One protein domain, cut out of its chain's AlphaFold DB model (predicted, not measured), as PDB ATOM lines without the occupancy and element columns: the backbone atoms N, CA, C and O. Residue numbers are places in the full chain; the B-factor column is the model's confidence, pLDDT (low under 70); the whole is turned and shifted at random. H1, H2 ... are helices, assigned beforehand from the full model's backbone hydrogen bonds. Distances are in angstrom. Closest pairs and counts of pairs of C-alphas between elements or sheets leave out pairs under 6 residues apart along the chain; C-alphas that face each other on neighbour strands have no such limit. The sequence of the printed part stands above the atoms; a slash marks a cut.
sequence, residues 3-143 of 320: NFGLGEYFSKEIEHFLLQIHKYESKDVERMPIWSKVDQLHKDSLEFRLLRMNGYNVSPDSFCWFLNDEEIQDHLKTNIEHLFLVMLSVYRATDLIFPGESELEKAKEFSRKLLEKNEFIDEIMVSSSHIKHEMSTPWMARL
ATOM      1  N   ASN A   3     188.502 271.075 224.828       82.56
ATOM      2  CA  ASN A   3     187.291 271.834 224.464       82.56
ATOM      3  C   ASN A   3     186.458 272.290 225.676       82.56
ATOM      4  O   ASN A   3     185.746 273.278 225.588       82.56
ATOM      5  N   PHE A   4     186.558 271.592 226.810       84.19
ATOM      6  CA  PHE A   4     185.872 271.934 228.060       84.19
ATOM      7  C   PHE A   4     186.730 272.805 228.994       84.19
ATOM      8  O   PHE A   4     186.344 273.071 230.131       84.19
ATOM      9  N   GLY A   5     187.917 273.219 228.548       86.00
ATOM     10  CA  GLY A   5     188.853 274.009 229.340       86.00
ATOM     11  C   GLY A   5     189.475 273.263 230.505       86.00
ATOM     12  O   GLY A   5     189.790 273.889 231.511       86.00
ATOM     13  N   LEU A   6     189.606 271.940 230.389       89.00
ATOM     14  CA  LEU A   6     190.164 271.084 231.436       89.00
ATOM     15  C   LEU A   6     191.560 270.544 231.101       89.00
ATOM     16  O   LEU A   6     192.142 269.844 231.923       89.00
ATOM     17  N   GLY A   7     192.090 270.836 229.910       86.75
ATOM     18  CA  GLY A   7     193.339 270.253 229.406       86.75
ATOM     19  C   GLY A   7     194.541 270.451 230.331       86.75
ATOM     20  O   GLY A   7     195.339 269.535 230.520       86.75
ATOM     21  N   GLU A   8     194.644 271.607 230.989       84.69
ATOM     22  CA  GLU A   8     195.761 271.900 231.893       84.69
ATOM     23  C   GLU A   8     195.800 271.023 233.155       84.69
ATOM     24  O   GLU A   8     196.851 270.891 233.777       84.69
ATOM     25  N   TYR A   9     194.679 270.406 233.540       88.12
ATOM     26  CA  TYR A   9     194.630 269.500 234.692       88.12
ATOM     27  C   TYR A   9     195.108 268.087 234.357       88.12
ATOM     28  O   TYR A   9     195.363 267.305 235.269       88.12
ATOM     29  N   PHE A  10     195.242 267.774 233.066       88.88
ATOM     30  CA  PHE A  10     195.594 266.449 232.561       88.88
ATOM     31  C   PHE A  10     196.838 266.486 231.668       88.88
ATOM     32  O   PHE A  10     197.008 265.638 230.796       88.88
ATOM     33  N   SER A  11     197.708 267.492 231.824       87.25
ATOM     34  CA  SER A  11     198.838 267.691 230.907       87.25
ATOM     35  C   SER A  11     199.785 266.491 230.848       87.25
ATOM     36  O   SER A  11     200.272 266.173 229.770       87.25
ATOM     37  N   LYS A  12     200.001 265.783 231.966       90.00
ATOM     38  CA  LYS A  12     200.865 264.589 232.008       90.00
ATOM     39  C   LYS A  12     200.236 263.405 231.282       90.00
ATOM     40  O   LYS A  12     200.919 262.675 230.571       90.00
ATOM     41  N   GLU A  13     198.939 263.204 231.472       90.94
ATOM     42  CA  GLU A  13     198.165 262.165 230.808       90.94
ATOM     43  C   GLU A  13     198.116 262.436 229.303       90.94
ATOM     44  O   GLU A  13     198.390 261.538 228.513       90.94
ATOM     45  N   ILE A  14     197.837 263.683 228.909       88.31
ATOM     46  CA  ILE A  14     197.838 264.127 227.511       88.31
ATOM     47  C   ILE A  14     199.213 263.885 226.885       88.31
ATOM     48  O   ILE A  14     199.291 263.240 225.845       88.31
ATOM     49  N   GLU A  15     200.295 264.326 227.529       90.12
ATOM     50  CA  GLU A  15     201.663 264.104 227.050       90.12
ATOM     51  C   GLU A  15     201.967 262.609 226.877       90.12
ATOM     52  O   GLU A  15     202.470 262.191 225.833       90.12
ATOM     53  N   HIS A  16     201.595 261.783 227.859       90.81
ATOM     54  CA  HIS A  16     201.759 260.336 227.776       90.81
ATOM     55  C   HIS A  16     201.008 259.735 226.581       90.81
ATOM     56  O   HIS A  16     201.584 258.932 225.848       90.81
ATOM     57  N   PHE A  17     199.748 260.121 226.357       89.06
ATOM     58  CA  PHE A  17     198.963 259.629 225.224       89.06
ATOM     59  C   PHE A  17     199.544 260.076 223.882       89.06
ATOM     60  O   PHE A  17     199.661 259.256 222.973       89.06
ATOM     61  N   LEU A  18     199.967 261.335 223.762       90.44
ATOM     62  CA  LEU A  18     200.576 261.855 222.536       90.44
ATOM     63  C   LEU A  18     201.886 261.139 222.200       90.44
ATOM     64  O   LEU A  18     202.123 260.830 221.037       90.44
ATOM     65  N   LEU A  19     202.695 260.795 223.206       90.12
ATOM     66  CA  LEU A  19     203.906 259.997 223.008       90.12
ATOM     67  C   LEU A  19     203.612 258.592 222.469       90.12
ATOM     68  O   LEU A  19     204.414 258.064 221.703       90.12
ATOM     69  N   GLN A  20     202.506 257.964 222.882       89.12
ATOM     70  CA  GLN A  20     202.107 256.656 222.347       89.12
ATOM     71  C   GLN A  20     201.620 256.770 220.906       89.12
ATOM     72  O   GLN A  20     202.000 255.955 220.071       89.12
ATOM     73  N   ILE A  21     200.818 257.799 220.627       86.75
ATOM     74  CA  ILE A  21     200.291 258.092 219.294       86.75
ATOM     75  C   ILE A  21     201.448 258.352 218.322       86.75
ATOM     76  O   ILE A  21     201.575 257.654 217.328       86.75
ATOM     77  N   HIS A  22     202.384 259.234 218.678       84.69
ATOM     78  CA  HIS A  22     203.522 259.580 217.821       84.69
ATOM     79  C   HIS A  22     204.451 258.397 217.492       84.69
ATOM     80  O   HIS A  22     205.115 258.397 216.459       84.69
ATOM     81  N   LYS A  23     204.537 257.401 218.382       83.44
ATOM     82  CA  LYS A  23     205.349 256.190 218.175       83.44
ATOM     83  C   LYS A  23     204.648 255.133 217.330       83.44
ATOM     84  O   LYS A  23     205.280 254.144 216.966       83.44
ATOM     85  N   TYR A  24     203.351 255.283 217.096       78.50
ATOM     86  CA  TYR A  24     202.582 254.326 216.331       78.50
ATOM     87  C   TYR A  24     202.896 254.492 214.840       78.50
ATOM     88  O   TYR A  24     202.834 255.593 214.301       78.50
ATOM     89  N   GLU A  25     203.266 253.402 214.168       61.84
ATOM     90  CA  GLU A  25     203.552 253.441 212.733       61.84
ATOM     91  C   GLU A  25     202.259 253.530 211.909       61.84
ATOM     92  O   GLU A  25     201.236 252.917 212.231       61.84
ATOM     93  N   SER A  26     202.335 254.296 210.819       63.94
ATOM     94  CA  SER A  26     201.268 254.461 209.832       63.94
ATOM     95  C   SER A  26     200.775 253.105 209.308       63.94
ATOM     96  O   SER A  26     201.561 252.207 209.000       63.94
ATOM     97  N   LYS A  27     199.450 252.955 209.208       67.69
ATOM     98  CA  LYS A  27     198.811 251.780 208.606       67.69
ATOM     99  C   LYS A  27     198.777 251.924 207.088       67.69
ATOM    100  O   LYS A  27     198.527 253.010 206.586       67.69
ATOM    101  N   ASP A  28     198.924 250.810 206.374       74.06
ATOM    102  CA  ASP A  28     198.692 250.748 204.926       74.06
ATOM    103  C   ASP A  28     197.209 251.047 204.617       74.06
ATOM    104  O   ASP A  28     196.333 250.190 204.780       74.06
ATOM    105  N   VAL A  29     196.926 252.301 204.248       79.00
ATOM    106  CA  VAL A  29     195.570 252.813 203.991       79.00
ATOM    107  C   VAL A  29     195.037 252.351 202.632       79.00
ATOM    108  O   VAL A  29     193.826 252.204 202.469       79.00
ATOM    109  N   GLU A  30     195.912 252.056 201.663       75.88
ATOM    110  CA  GLU A  30     195.519 251.791 200.270       75.88
ATOM    111  C   GLU A  30     194.589 250.580 200.143       75.88
ATOM    112  O   GLU A  30     193.668 250.578 199.326       75.88
ATOM    113  N   ARG A  31     194.783 249.565 200.995       81.69
ATOM    114  CA  ARG A  31     194.039 248.293 200.956       81.69
ATOM    115  C   ARG A  31     192.758 248.286 201.790       81.69
ATOM    116  O   ARG A  31     192.085 247.255 201.863       81.69
ATOM    117  N   MET A  32     192.435 249.386 202.465       87.56
ATOM    118  CA  MET A  32     191.275 249.448 203.351       87.56
ATOM    119  C   MET A  32     189.966 249.667 202.571       87.56
ATOM    120  O   MET A  32     189.959 250.377 201.567       87.56
ATOM    121  N   PRO A  33     188.827 249.128 203.047       90.81
ATOM    122  CA  PRO A  33     187.509 249.522 202.547       90.81
ATOM    123  C   PRO A  33     187.262 251.028 202.723       90.81
ATOM    124  O   PRO A  33     187.732 251.607 203.704       90.81
ATOM    125  N   ILE A  34     186.456 251.642 201.849       89.19
ATOM    126  CA  ILE A  34     186.169 253.095 201.853       89.19
ATOM    127  C   ILE A  34     185.771 253.609 203.247       89.19
ATOM    128  O   ILE A  34     186.356 254.571 203.734       89.19
ATOM    129  N   TRP A  35     184.837 252.941 203.932       87.19
ATOM    130  CA  TRP A  35     184.408 253.335 205.283       87.19
ATOM    131  C   TRP A  35     185.562 253.341 206.295       87.19
ATOM    132  O   TRP A  35     185.677 254.254 207.107       87.19
ATOM    133  N   SER A  36     186.461 252.358 206.213       89.94
ATOM    134  CA  SER A  36     187.652 252.304 207.063       89.94
ATOM    135  C   SER A  36     188.664 253.391 206.709       89.94
ATOM    136  O   SER A  36     189.293 253.930 207.616       89.94
ATOM    137  N   LYS A  37     188.790 253.759 205.426       91.62
ATOM    138  CA  LYS A  37     189.611 254.902 205.002       91.62
ATOM    139  C   LYS A  37     189.053 256.225 205.540       91.62
ATOM    140  O   LYS A  37     189.819 257.053 206.017       91.62
ATOM    141  N   VAL A  38     187.732 256.411 205.540       92.75
ATOM    142  CA  VAL A  38     187.075 257.599 206.120       92.75
ATOM    143  C   VAL A  38     187.320 257.698 207.630       92.75
ATOM    144  O   VAL A  38     187.697 258.761 208.127       92.75
ATOM    145  N   ASP A  39     187.176 256.586 208.357       89.75
ATOM    146  CA  ASP A  39     187.500 256.527 209.788       89.75
ATOM    147  C   ASP A  39     188.982 256.827 210.052       89.75
ATOM    148  O   ASP A  39     189.326 257.459 211.054       89.75
ATOM    149  N   GLN A  40     189.865 256.359 209.167       92.38
ATOM    150  CA  GLN A  40     191.296 256.619 209.249       92.38
ATOM    151  C   GLN A  40     191.600 258.099 208.992       92.38
ATOM    152  O   GLN A  40     192.295 258.703 209.799       92.38
ATOM    153  N   LEU A  41     190.983 258.727 207.986       95.19
ATOM    154  CA  LEU A  41     191.123 260.162 207.714       95.19
ATOM    155  C   LEU A  41     190.712 261.015 208.921       95.19
ATOM    156  O   LEU A  41     191.393 261.984 209.265       95.19
ATOM    157  N   HIS A  42     189.614 260.652 209.590       93.06
ATOM    158  CA  HIS A  42     189.190 261.331 210.812       93.06
ATOM    159  C   HIS A  42     190.260 261.244 211.910       93.06
ATOM    160  O   HIS A  42     190.598 262.260 212.521       93.06
ATOM    161  N   LYS A  43     190.814 260.046 212.136       91.94
ATOM    162  CA  LYS A  43     191.868 259.810 213.131       91.94
ATOM    163  C   LYS A  43     193.150 260.557 212.789       91.94
ATOM    164  O   LYS A  43     193.639 261.282 213.645       91.94
ATOM    165  N   ASP A  44     193.624 260.447 211.555       93.94
ATOM    166  CA  ASP A  44     194.864 261.074 211.093       93.94
ATOM    167  C   ASP A  44     194.786 262.599 211.191       93.94
ATOM    168  O   ASP A  44     195.727 263.248 211.645       93.94
ATOM    169  N   SER A  45     193.633 263.184 210.843       95.81
ATOM    170  CA  SER A  45     193.404 264.630 210.974       95.81
ATOM    171  C   SER A  45     193.455 265.082 212.438       95.81
ATOM    172  O   SER A  45     194.052 266.112 212.763       95.81
ATOM    173  N   LEU A  46     192.830 264.318 213.342       92.81
ATOM    174  CA  LEU A  46     192.854 264.605 214.777       92.81
ATOM    175  C   LEU A  46     194.257 264.434 215.363       92.81
ATOM    176  O   LEU A  46     194.708 265.296 216.113       92.81
ATOM    177  N   GLU A  47     194.942 263.351 215.017       93.38
ATOM    178  CA  GLU A  47     196.305 263.057 215.445       93.38
ATOM    179  C   GLU A  47     197.273 264.148 214.995       93.38
ATOM    180  O   GLU A  47     197.960 264.727 215.835       93.38
ATOM    181  N   PHE A  48     197.263 264.500 213.706       95.38
ATOM    182  CA  PHE A  48     198.068 265.588 213.164       95.38
ATOM    183  C   PHE A  48     197.843 266.883 213.946       95.38
ATOM    184  O   PHE A  48     198.800 267.507 214.412       95.38
ATOM    185  N   ARG A  49     196.572 267.267 214.147       94.88
ATOM    186  CA  ARG A  49     196.222 268.490 214.876       94.88
ATOM    187  C   ARG A  49     196.751 268.448 216.308       94.88
ATOM    188  O   ARG A  49     197.367 269.411 216.760       94.88
ATOM    189  N   LEU A  50     196.512 267.353 217.025       92.56
ATOM    190  CA  LEU A  50     196.904 267.207 218.425       92.56
ATOM    191  C   LEU A  50     198.425 267.182 218.594       92.56
ATOM    192  O   LEU A  50     198.948 267.908 219.437       92.56
ATOM    193  N   LEU A  51     199.138 266.404 217.782       94.00
ATOM    194  CA  LEU A  51     200.598 266.335 217.803       94.00
ATOM    195  C   LEU A  51     201.208 267.704 217.493       94.00
ATOM    196  O   LEU A  51     202.023 268.208 218.270       94.00
ATOM    197  N   ARG A  52     200.757 268.365 216.421       94.38
ATOM    198  CA  ARG A  52     201.286 269.673 216.024       94.38
ATOM    199  C   ARG A  52     200.983 270.768 217.053       94.38
ATOM    200  O   ARG A  52     201.875 271.545 217.379       94.38
ATOM    201  N   MET A  53     199.781 270.798 217.642       91.94
ATOM    202  CA  MET A  53     199.452 271.730 218.739       91.94
ATOM    203  C   MET A  53     200.328 271.541 219.984       91.94
ATOM    204  O   MET A  53     200.473 272.479 220.765       91.94
ATOM    205  N   ASN A  54     200.905 270.352 220.167       91.44
ATOM    206  CA  ASN A  54     201.786 270.019 221.286       91.44
ATOM    207  C   ASN A  54     203.277 270.038 220.901       91.44
ATOM    208  O   ASN A  54     204.111 269.537 221.649       91.44
ATOM    209  N   GLY A  55     203.627 270.634 219.755       92.62
ATOM    210  CA  GLY A  55     205.017 270.890 219.366       92.62
ATOM    211  C   GLY A  55     205.738 269.721 218.694       92.62
ATOM    212  O   GLY A  55     206.944 269.807 218.474       92.62
ATOM    213  N   TYR A  56     205.032 268.643 218.344       93.00
ATOM    214  CA  TYR A  56     205.619 267.555 217.563       93.00
ATOM    215  C   TYR A  56     205.770 267.962 216.096       93.00
ATOM    216  O   TYR A  56     204.893 268.606 215.514       93.00
ATOM    217  N   ASN A  57     206.873 267.531 215.485       92.06
ATOM    218  CA  ASN A  57     207.094 267.700 214.056       92.06
ATOM    219  C   ASN A  57     206.394 266.571 213.284       92.06
ATOM    220  O   ASN A  57     206.861 265.433 213.291       92.06
ATOM    221  N   VAL A  58     205.272 266.891 212.644       92.88
ATOM    222  CA  VAL A  58     204.458 265.957 211.850       92.88
ATOM    223  C   VAL A  58     204.279 266.493 210.434       92.88
ATOM    224  O   VAL A  58     204.041 267.690 210.261       92.88
ATOM    225  N   SER A  59     204.404 265.624 209.426       93.12
ATOM    226  CA  SER A  59     204.202 265.997 208.016       93.12
ATOM    227  C   SER A  59     202.709 266.142 207.703       93.12
ATOM    228  O   SER A  59     201.943 265.287 208.148       93.12
ATOM    229  N   PRO A  60     202.276 267.144 206.909       94.69
ATOM    230  CA  PRO A  60     200.916 267.204 206.366       94.69
ATOM    231  C   PRO A  60     200.463 265.914 205.678       94.69
ATOM    232  O   PRO A  60     199.300 265.528 205.794       94.69
ATOM    233  N   ASP A  61     201.392 265.204 205.032       92.56
ATOM    234  CA  ASP A  61     201.121 263.942 204.331       92.56
ATOM    235  C   ASP A  61     200.515 262.871 205.249       92.56
ATOM    236  O   ASP A  61     199.847 261.957 204.766       92.56
ATOM    237  N   SER A  62     200.695 262.993 206.573       92.19
ATOM    238  CA  SER A  62     200.139 262.055 207.550       92.19
ATOM    239  C   SER A  62     198.617 261.958 207.483       92.19
ATOM    240  O   SER A  62     198.074 260.925 207.847       92.19
ATOM    241  N   PHE A  63     197.932 263.013 207.028       94.69
ATOM    242  CA  PHE A  63     196.485 262.989 206.817       94.69
ATOM    243  C   PHE A  63     196.058 263.518 205.447       94.69
ATOM    244  O   PHE A  63     194.969 263.177 205.008       94.69
ATOM    245  N   CYS A  64     196.881 264.313 204.748       96.31
ATOM    246  CA  CYS A  64     196.566 264.851 203.418       96.31
ATOM    247  C   CYS A  64     196.555 263.798 202.301       96.31
ATOM    248  O   CYS A  64     196.151 264.112 201.184       96.31
ATOM    249  N   TRP A  65     196.910 262.545 202.590       94.25
ATOM    250  CA  TRP A  65     196.884 261.431 201.641       94.25
ATOM    251  C   TRP A  65     195.543 261.281 200.890       94.25
ATOM    252  O   TRP A  65     195.544 260.894 199.723       94.25
ATOM    253  N   PHE A  66     194.406 261.664 201.495       95.31
ATOM    254  CA  PHE A  66     193.087 261.620 200.840       95.31
ATOM    255  C   PHE A  66     192.981 262.536 199.607       95.31
ATOM    256  O   PHE A  66     192.139 262.317 198.738       95.31
ATOM    257  N   LEU A  67     193.835 263.563 199.499       95.94
ATOM    258  CA  LEU A  67     193.885 264.450 198.333       95.94
ATOM    259  C   LEU A  67     194.345 263.727 197.062       95.94
ATOM    260  O   LEU A  67     194.080 264.213 195.963       95.94
ATOM    261  N   ASN A  68     194.981 262.564 197.206       93.75
ATOM    262  CA  ASN A  68     195.444 261.731 196.099       93.75
ATOM    263  C   ASN A  68     194.535 260.510 195.847       93.75
ATOM    264  O   ASN A  68     194.825 259.718 194.955       93.75
ATOM    265  N   ASP A  69     193.439 260.354 196.602       93.56
ATOM    266  CA  ASP A  69     192.474 259.256 196.459       93.56
ATOM    267  C   ASP A  69     191.125 259.801 195.943       93.56
ATOM    268  O   ASP A  69     190.324 260.376 196.687       93.56
ATOM    269  N   GLU A  70     190.886 259.665 194.632       94.00
ATOM    270  CA  GLU A  70     189.669 260.170 193.976       94.00
ATOM    271  C   GLU A  70     188.392 259.484 194.487       94.00
ATOM    272  O   GLU A  70     187.359 260.145 194.623       94.00
ATOM    273  N   GLU A  71     188.465 258.191 194.816       93.88
ATOM    274  CA  GLU A  71     187.331 257.402 195.309       93.88
ATOM    275  C   GLU A  71     186.856 257.935 196.668       93.88
ATOM    276  O   GLU A  71     185.658 258.142 196.883       93.88
ATOM    277  N   ILE A  72     187.790 258.248 197.569       94.00
ATOM    278  CA  ILE A  72     187.457 258.868 198.858       94.00
ATOM    279  C   ILE A  72     186.894 260.264 198.666       94.00
ATOM    280  O   ILE A  72     185.913 260.620 199.318       94.00
ATOM    281  N   GLN A  73     187.495 261.075 197.798       95.00
ATOM    282  CA  GLN A  73     186.998 262.427 197.574       95.00
ATOM    283  C   GLN A  73     185.563 262.430 197.056       95.00
ATOM    284  O   GLN A  73     184.772 263.274 197.482       95.00
ATOM    285  N   ASP A  74     185.228 261.519 196.144       94.88
ATOM    286  CA  ASP A  74     183.866 261.359 195.643       94.88
ATOM    287  C   ASP A  74     182.912 260.872 196.739       94.88
ATOM    288  O   ASP A  74     181.835 261.444 196.939       94.88
ATOM    289  N   HIS A  75     183.350 259.901 197.545       94.44
ATOM    290  CA  HIS A  75     182.574 259.412 198.679       94.44
ATOM    291  C   HIS A  75     182.287 260.514 199.715       94.44
ATOM    292  O   HIS A  75     181.146 260.643 200.166       94.44
ATOM    293  N   LEU A  76     183.279 261.347 200.050       93.38
ATOM    294  CA  LEU A  76     183.137 262.492 200.961       93.38
ATOM    295  C   LEU A  76     182.190 263.560 200.402       93.38
ATOM    296  O   LEU A  76     181.395 264.123 201.151       93.38
ATOM    297  N   LYS A  77     182.255 263.836 199.091       92.31
ATOM    298  CA  LYS A  77     181.355 264.785 198.413       92.31
ATOM    299  C   LYS A  77     179.907 264.297 198.431       92.31
ATOM    300  O   LYS A  77     179.011 265.100 198.675       92.31
ATOM    301  N   THR A  78     179.695 263.008 198.174       91.00
ATOM    302  CA  THR A  78     178.360 262.406 198.047       91.00
ATOM    303  C   THR A  78     177.690 262.178 199.401       91.00
ATOM    304  O   THR A  78     176.477 262.308 199.509       91.00
ATOM    305  N   ASN A  79     178.463 261.880 200.449       88.12
ATOM    306  CA  ASN A  79     177.943 261.507 201.771       88.12
ATOM    307  C   ASN A  79     178.228 262.568 202.847       88.12
ATOM    308  O   ASN A  79     178.312 262.247 204.036       88.12
ATOM    309  N   ILE A  80     178.401 263.836 202.454       85.00
ATOM    310  CA  ILE A  80     178.792 264.917 203.372       85.00
ATOM    311  C   ILE A  80     177.821 265.090 204.549       85.00
ATOM    312  O   ILE A  80     178.253 265.412 205.653       85.00
ATOM    313  N   GLU A  81     176.535 264.800 204.350       79.56
ATOM    314  CA  GLU A  81     175.492 264.848 205.385       79.56
ATOM    315  C   GLU A  81     175.816 263.951 206.588       79.56
ATOM    316  O   GLU A  81     175.579 264.324 207.736       79.56
ATOM    317  N   HIS A  82     176.432 262.792 206.345       81.12
ATOM    318  CA  HIS A  82     176.823 261.845 207.390       81.12
ATOM    319  C   HIS A  82     178.294 261.982 207.802       81.12
ATOM    320  O   HIS A  82     178.674 261.548 208.888       81.12
ATOM    321  N   LEU A  83     179.126 262.595 206.953       85.81
ATOM    322  CA  LEU A  83     180.580 262.677 207.124       85.81
ATOM    323  C   LEU A  83     181.085 264.080 207.489       85.81
ATOM    324  O   LEU A  83     182.294 264.321 207.516       85.81
ATOM    325  N   PHE A  84     180.190 265.010 207.830       84.25
ATOM    326  CA  PHE A  84     180.560 266.385 208.171       84.25
ATOM    327  C   PHE A  84     181.569 266.468 209.331       84.25
ATOM    328  O   PHE A  84     182.451 267.321 209.303       84.25
ATOM    329  N   LEU A  85     181.503 265.569 210.326       83.62
ATOM    330  CA  LEU A  85     182.457 265.527 211.446       83.62
ATOM    331  C   LEU A  85     183.882 265.189 210.992       83.62
ATOM    332  O   LEU A  85     184.857 265.701 211.554       83.62
ATOM    333  N   VAL A  86     184.008 264.351 209.960       90.81
ATOM    334  CA  VAL A  86     185.295 264.027 209.342       90.81
ATOM    335  C   VAL A  86     185.843 265.273 208.663       90.81
ATOM    336  O   VAL A  86     186.961 265.687 208.966       90.81
ATOM    337  N   MET A  87     185.022 265.953 207.858       92.44
ATOM    338  CA  MET A  87     185.431 267.187 207.184       92.44
ATOM    339  C   MET A  87     185.736 268.333 208.144       92.44
ATOM    340  O   MET A  87     186.680 269.082 207.911       92.44
ATOM    341  N   LEU A  88     185.007 268.443 209.252       88.94
ATOM    342  CA  LEU A  88     185.305 269.403 210.310       88.94
ATOM    343  C   LEU A  88     186.658 269.106 210.965       88.94
ATOM    344  O   LEU A  88     187.390 270.029 211.316       88.94
ATOM    345  N   SER A  89     187.014 267.830 211.115       92.44
ATOM    346  CA  SER A  89     188.312 267.427 211.667       92.44
ATOM    347  C   SER A  89     189.457 267.747 210.708       92.44
ATOM    348  O   SER A  89     190.461 268.300 211.151       92.44
ATOM    349  N   VAL A  90     189.270 267.495 209.407       96.12
ATOM    350  CA  VAL A  90     190.192 267.921 208.341       96.12
ATOM    351  C   VAL A  90     190.356 269.442 208.365       96.12
ATOM    352  O   VAL A  90     191.473 269.932 208.493       96.12
ATOM    353  N   TYR A  91     189.253 270.197 208.330       94.12
ATOM    354  CA  TYR A  91     189.272 271.663 208.358       94.12
ATOM    355  C   TYR A  91     190.050 272.192 209.567       94.12
ATOM    356  O   TYR A  91     190.976 272.987 209.423       94.12
ATOM    357  N   ARG A  92     189.752 271.667 210.758       93.06
ATOM    358  CA  ARG A  92     190.477 271.989 211.989       93.06
ATOM    359  C   ARG A  92     191.966 271.639 211.890       93.06
ATOM    360  O   ARG A  92     192.789 272.397 212.390       93.06
ATOM    361  N   ALA A  93     192.355 270.516 211.297       95.81
ATOM    362  CA  ALA A  93     193.772 270.183 211.135       95.81
ATOM    363  C   ALA A  93     194.517 271.248 210.306       95.81
ATOM    364  O   ALA A  93     195.636 271.629 210.652       95.81
ATOM    365  N   THR A  94     193.857 271.815 209.293       95.62
ATOM    366  CA  THR A  94     194.439 272.864 208.437       95.62
ATOM    367  C   THR A  94     194.607 274.234 209.104       95.62
ATOM    368  O   THR A  94     195.296 275.091 208.554       95.62
ATOM    369  N   ASP A  95     194.058 274.453 210.307       93.50
ATOM    370  CA  ASP A  95     194.306 275.676 211.093       93.50
ATOM    371  C   ASP A  95     195.791 275.846 211.471       93.50
ATOM    372  O   ASP A  95     196.223 276.952 211.795       93.50
ATOM    373  N   LEU A  96     196.564 274.754 211.457       93.81
ATOM    374  CA  LEU A  96     197.966 274.691 211.889       93.81
ATOM    375  C   LEU A  96     198.954 274.685 210.716       93.81
ATOM    376  O   LEU A  96     200.031 274.090 210.805       93.81
ATOM    377  N   ILE A  97     198.553 275.286 209.602       94.00
ATOM    378  CA  ILE A  97     199.367 275.395 208.398       94.00
ATOM    379  C   ILE A  97     200.592 276.294 208.606       94.00
ATOM    380  O   ILE A  97     200.495 277.387 209.167       94.00
ATOM    381  N   PHE A  98     201.745 275.842 208.114       93.75
ATOM    382  CA  PHE A  98     202.969 276.627 207.998       93.75
ATOM    383  C   PHE A  98     203.220 277.092 206.557       93.75
ATOM    384  O   PHE A  98     202.748 276.471 205.599       93.75
ATOM    385  N   PRO A  99     203.991 278.184 206.367       94.31
ATOM    386  CA  PRO A  99     204.367 278.644 205.037       94.31
ATOM    387  C   PRO A  99     205.031 277.532 204.211       94.31
ATOM    388  O   PRO A  99     206.003 276.922 204.650       94.31
ATOM    389  N   GLY A 100     204.519 277.300 203.000       93.44
ATOM    390  CA  GLY A 100     205.027 276.283 202.071       93.44
ATOM    391  C   GLY A 100     204.274 274.946 202.085       93.44
ATOM    392  O   GLY A 100     204.511 274.120 201.209       93.44
ATOM    393  N   GLU A 101     203.330 274.733 203.003       96.38
ATOM    394  CA  GLU A 101     202.550 273.489 203.087       96.38
ATOM    395  C   GLU A 101     201.319 273.511 202.158       96.38
ATOM    396  O   GLU A 101     200.174 273.595 202.601       96.38
ATOM    397  N   SER A 102     201.536 273.417 200.839       96.50
ATOM    398  CA  SER A 102     200.456 273.511 199.835       96.50
ATOM    399  C   SER A 102     199.374 272.430 199.957       96.50
ATOM    400  O   SER A 102     198.233 272.655 199.560       96.50
ATOM    401  N   GLU A 103     199.724 271.256 200.487       96.62
ATOM    402  CA  GLU A 103     198.786 270.160 200.769       96.62
ATOM    403  C   GLU A 103     197.691 270.607 201.756       96.62
ATOM    404  O   GLU A 103     196.506 270.356 201.533       96.62
ATOM    405  N   LEU A 104     198.064 271.357 202.799       97.00
ATOM    406  CA  LEU A 104     197.111 271.865 203.786       97.00
ATOM    407  C   LEU A 104     196.199 272.942 203.204       97.00
ATOM    408  O   LEU A 104     195.019 272.955 203.543       97.00
ATOM    409  N   GLU A 105     196.692 273.800 202.302       96.88
ATOM    410  CA  GLU A 105     195.823 274.768 201.610       96.88
ATOM    411  C   GLU A 105     194.769 274.059 200.755       96.88
ATOM    412  O   GLU A 105     193.587 274.401 200.802       96.88
ATOM    413  N   LYS A 106     195.166 273.013 200.016       97.62
ATOM    414  CA  LYS A 106     194.227 272.197 199.231       97.62
ATOM    415  C   LYS A 106     193.210 271.497 200.133       97.62
ATOM    416  O   LYS A 106     192.016 271.525 199.839       97.62
ATOM    417  N   ALA A 107     193.658 270.902 201.240       97.62
ATOM    418  CA  ALA A 107     192.780 270.263 202.219       97.62
ATOM    419  C   ALA A 107     191.812 271.266 202.867       97.62
ATOM    420  O   ALA A 107     190.643 270.939 203.101       97.62
ATOM    421  N   LYS A 108     192.262 272.498 203.118       95.94
ATOM    422  CA  LYS A 108     191.453 273.577 203.695       95.94
ATOM    423  C   LYS A 108     190.364 274.021 202.736       95.94
ATOM    424  O   LYS A 108     189.205 274.092 203.133       95.94
ATOM    425  N   GLU A 109     190.722 274.260 201.479       95.75
ATOM    426  CA  GLU A 109     189.773 274.616 200.425       95.75
ATOM    427  C   GLU A 109     188.750 273.494 200.205       95.75
ATOM    428  O   GLU A 109     187.542 273.734 200.200       95.75
ATOM    429  N   PHE A 110     189.219 272.246 200.106       95.94
ATOM    430  CA  PHE A 110     188.355 271.080 199.936       95.94
ATOM    431  C   PHE A 110     187.355 270.950 201.092       95.94
ATOM    432  O   PHE A 110     186.150 270.837 200.867       95.94
ATOM    433  N   SER A 111     187.846 270.986 202.333       94.12
ATOM    434  CA  SER A 111     187.011 270.835 203.528       94.12
ATOM    435  C   SER A 111     186.038 271.989 203.725       94.12
ATOM    436  O   SER A 111     184.856 271.736 203.951       94.12
ATOM    437  N   ARG A 112     186.485 273.238 203.554       92.00
ATOM    438  CA  ARG A 112     185.621 274.420 203.620       92.00
ATOM    439  C   ARG A 112     184.481 274.328 202.612       92.00
ATOM    440  O   ARG A 112     183.327 274.434 203.007       92.00
ATOM    441  N   LYS A 113     184.785 274.038 201.345       92.00
ATOM    442  CA  LYS A 113     183.776 273.930 200.284       92.00
ATOM    443  C   LYS A 113     182.708 272.877 200.582       92.00
ATOM    444  O   LYS A 113     181.552 273.067 200.216       92.00
ATOM    445  N   LEU A 114     183.073 271.755 201.204       89.94
ATOM    446  CA  LEU A 114     182.095 270.736 201.597       89.94
ATOM    447  C   LEU A 114     181.266 271.154 202.812       89.94
ATOM    448  O   LEU A 114     180.065 270.897 202.835       89.94
ATOM    449  N   LEU A 115     181.879 271.819 203.790       87.19
ATOM    450  CA  LEU A 115     181.175 272.313 204.971       87.19
ATOM    451  C   LEU A 115     180.206 273.464 204.633       87.19
ATOM    452  O   LEU A 115     179.129 273.528 205.215       87.19
ATOM    453  N   GLU A 116     180.539 274.327 203.665       85.00
ATOM    454  CA  GLU A 116     179.682 275.442 203.214       85.00
ATOM    455  C   GLU A 116     178.473 274.984 202.392       85.00
ATOM    456  O   GLU A 116     177.426 275.622 202.431       85.00
ATOM    457  N   LYS A 117     178.590 273.869 201.660       77.75
ATOM    458  CA  LYS A 117     177.492 273.300 200.857       77.75
ATOM    459  C   LYS A 117     176.315 272.790 201.687       77.75
ATOM    460  O   LYS A 117     175.283 272.433 201.126       77.75
ATOM    461  N   ASN A 118     176.486 272.678 202.996       62.47
ATOM    462  CA  ASN A 118     175.556 271.968 203.848       62.47
ATOM    463  C   ASN A 118     174.447 272.919 204.340       62.47
ATOM    464  O   ASN A 118     174.496 273.437 205.455       62.47
ATOM    465  N   GLU A 119     173.435 273.150 203.495       55.22
ATOM    466  CA  GLU A 119     172.202 273.882 203.847       55.22
ATOM    467  C   GLU A 119     171.389 273.175 204.959       55.22
ATOM    468  O   GLU A 119     170.591 273.806 205.645       55.22
ATOM    469  N   PHE A 120     171.645 271.884 205.207       53.97
ATOM    470  CA  PHE A 120     170.939 271.029 206.180       53.97
ATOM    471  C   PHE A 120     171.422 271.157 207.621       53.97
ATOM    472  O   PHE A 120     170.899 270.507 208.532       53.97
ATOM    473  N   ILE A 121     172.421 272.008 207.838       53.03
ATOM    474  CA  ILE A 121     172.963 272.297 209.155       53.03
ATOM    475  C   ILE A 121     171.850 272.759 210.127       53.03
ATOM    476  O   ILE A 121     171.937 272.478 211.318       53.03
ATOM    477  N   ASP A 122     170.769 273.378 209.645       48.75
ATOM    478  CA  ASP A 122     169.695 273.886 210.506       48.75
ATOM    479  C   ASP A 122     168.612 272.851 210.899       48.75
ATOM    480  O   ASP A 122     167.837 273.143 211.808       48.75
ATOM    481  N   GLU A 123     168.558 271.646 210.305       48.16
ATOM    482  CA  GLU A 123     167.378 270.762 210.456       48.16
ATOM    483  C   GLU A 123     167.602 269.449 211.237       48.16
ATOM    484  O   GLU A 123     166.649 268.926 211.812       48.16
ATOM    485  N   ILE A 124     168.828 268.904 211.326       51.75
ATOM    486  CA  ILE A 124     169.027 267.531 211.860       51.75
ATOM    487  C   ILE A 124     169.876 267.444 213.141       51.75
ATOM    488  O   ILE A 124     169.728 266.489 213.905       51.75
ATOM    489  N   MET A 125     170.744 268.410 213.456       50.88
ATOM    490  CA  MET A 125     171.633 268.271 214.617       50.88
ATOM    491  C   MET A 125     172.246 269.612 215.033       50.88
ATOM    492  O   MET A 125     172.985 270.205 214.258       50.88
ATOM    493  N   VAL A 126     171.980 270.043 216.269       50.22
ATOM    494  CA  VAL A 126     172.889 270.525 217.344       50.22
ATOM    495  C   VAL A 126     174.234 271.205 217.010       50.22
ATOM    496  O   VAL A 126     174.677 272.082 217.733       50.22
ATOM    497  N   SER A 127     174.921 270.858 215.931       55.72
ATOM    498  CA  SER A 127     176.281 271.300 215.629       55.72
ATOM    499  C   SER A 127     176.350 272.527 214.703       55.72
ATOM    500  O   SER A 127     177.446 272.896 214.270       55.72
ATOM    501  N   SER A 128     175.217 273.157 214.376       60.47
ATOM    502  CA  SER A 128     175.146 274.229 213.375       60.47
ATOM    503  C   SER A 128     175.848 275.511 213.759       60.47
ATOM    504  O   SER A 128     176.660 276.038 212.999       60.47
ATOM    505  N   SER A 129     175.550 275.996 214.956       65.25
ATOM    506  CA  SER A 129     176.103 277.223 215.508       65.25
ATOM    507  C   SER A 129     177.611 277.097 215.698       65.25
ATOM    508  O   SER A 129     178.338 278.026 215.358       65.25
ATOM    509  N   HIS A 130     178.094 275.933 216.145       68.69
ATOM    510  CA  HIS A 130     179.520 275.679 216.331       68.69
ATOM    511  C   HIS A 130     180.243 275.682 214.989       68.69
ATOM    512  O   HIS A 130     181.211 276.409 214.831       68.69
ATOM    513  N   ILE A 131     179.756 274.940 213.992       72.50
ATOM    514  CA  ILE A 131     180.397 274.902 212.670       72.50
ATOM    515  C   ILE A 131     180.390 276.295 212.031       72.50
ATOM    516  O   ILE A 131     181.435 276.757 211.577       72.50
ATOM    517  N   LYS A 132     179.257 277.009 212.080       77.19
ATOM    518  CA  LYS A 132     179.156 278.397 211.599       77.19
ATOM    519  C   LYS A 132     180.156 279.311 212.331       77.19
ATOM    520  O   LYS A 132     180.861 280.082 211.681       77.19
ATOM    521  N   HIS A 133     180.290 279.196 213.656       79.56
ATOM    522  CA  HIS A 133     181.276 279.942 214.459       79.56
ATOM    523  C   HIS A 133     182.722 279.621 214.051       79.56
ATOM    524  O   HIS A 133     183.512 280.525 213.791       79.56
ATOM    525  N   GLU A 134     183.065 278.339 213.916       80.38
ATOM    526  CA  GLU A 134     184.416 277.900 213.547       80.38
ATOM    527  C   GLU A 134     184.809 278.261 212.112       80.38
ATOM    528  O   GLU A 134     185.986 278.483 211.828       80.38
ATOM    529  N   MET A 135     183.844 278.316 211.198       81.75
ATOM    530  CA  MET A 135     184.093 278.691 209.807       81.75
ATOM    531  C   MET A 135     184.152 280.205 209.607       81.75
ATOM    532  O   MET A 135     184.946 280.678 208.796       81.75
ATOM    533  N   SER A 136     183.347 280.963 210.352       84.75
ATOM    534  CA  SER A 136     183.316 282.432 210.276       84.75
ATOM    535  C   SER A 136     184.510 283.099 210.959       84.75
ATOM    536  O   SER A 136     184.936 284.168 210.526       84.75
ATOM    537  N   THR A 137     185.066 282.478 212.004       83.50
ATOM    538  CA  THR A 137     186.153 283.060 212.801       83.50
ATOM    539  C   THR A 137     187.419 282.204 212.710       83.50
ATOM    540  O   THR A 137     187.415 281.065 213.182       83.50
ATOM    541  N   PRO A 138     188.537 282.733 212.167       85.81
ATOM    542  CA  PRO A 138     189.808 282.012 212.114       85.81
ATOM    543  C   PRO A 138     190.240 281.497 213.487       85.81
ATOM    544  O   PRO A 138     190.077 282.193 214.488       85.81
ATOM    545  N   TRP A 139     190.872 280.319 213.546       84.50
ATOM    546  CA  TRP A 139     191.253 279.711 214.824       84.50
ATOM    547  C   TRP A 139     192.081 280.619 215.733       84.50
ATOM    548  O   TRP A 139     191.805 280.686 216.928       84.50
ATOM    549  N   MET A 140     193.030 281.361 215.162       83.88
ATOM    550  CA  MET A 140     193.885 282.294 215.902       83.88
ATOM    551  C   MET A 140     193.130 283.506 216.471       83.88
ATOM    552  O   MET A 140     193.623 284.145 217.395       83.88
ATOM    553  N   ALA A 141     191.946 283.820 215.939       85.38
ATOM    554  CA  ALA A 141     191.095 284.910 216.412       85.38
ATOM    555  C   ALA A 141     190.054 284.447 217.450       85.38
ATOM    556  O   ALA A 141     189.347 285.274 218.028       85.38
ATOM    557  N   ARG A 142     189.944 283.135 217.708       86.06
ATOM    558  CA  ARG A 142     188.996 282.584 218.683       86.06
ATOM    559  C   ARG A 142     189.530 282.688 220.107       86.06
ATOM    560  O   ARG A 142     190.696 282.406 220.389       86.06
ATOM    561  N   LEU A 143     188.644 283.031 221.038       86.19
ATOM    562  CA  LEU A 143     188.979 283.120 222.455       86.19
ATOM    563  C   LEU A 143     188.641 281.806 223.158       86.19
ATOM    564  O   LEU A 143     187.470 281.506 223.382       86.19
TER     565      LEU A 143
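What this domain is: This is residues 3 to 143 of the 320 residues of an uncharacterized protein of Brassica oleracea var. oleracea (UniProt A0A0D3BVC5). Three long helices, H2, H5 and H6, make a core with H5 between the other two; H3 bridges H2 and H6, and H4 crosses the first end of H2. H1 sits at the other end of H2, its residues 7 to 13 sticking out with residues 3 to 6, while H7 and H8 form a loosely attached last part. The 141 printed residues, all helix in class, hold eight named helices, H1 to H8 in order, and no named strand. The whole is compact, radius of gyration of the C-alphas 15.4 A, spanning 41 by 39 by 30 A.

Where its parts are: H2, residues 34 to 53, runs 28.4 A from C-alpha 34 at (186.169, 253.095, 201.853). H5 is residues 80 to 96, 23.1 A; H6, 102 to 116, 21.1 A; H1, 7 to 22, 18.8 A. H3 is residues 61 to 68, H4 70 to 78, H7 119 to 122, and H8 128 to 136, ending at (183.316, 282.432, 210.276).

How they stand to each other: The hub H2 touches H5 at a shallow tilt of 26 degrees, the same way, C-alphas 49 and 93 closest at 4.8 A. H5 and H6 form a hairpin, C-alphas 91 and 111 closest at 5.4 A. H1 touches H2 with residues 18 to 22 alone, C-alphas 18 and 51 closest at 6.5 A. Every O i to N i+4 pair is within hydrogen-bond range in H2, H4, H6 and H8, against 10 of 12 in H1, 9 of 13 in H5 and 0 of 4 in H3, where 2 of 5 O i to N i+3 pairs are; H7 is too short for one.

The domain as a whole: C-alphas 9 and 70 are farthest apart, 42.1 A. The printed part has no cut. The link H1 to H2 is long. Residues 25 to 27 and 118 to 130 are under pLDDT 70.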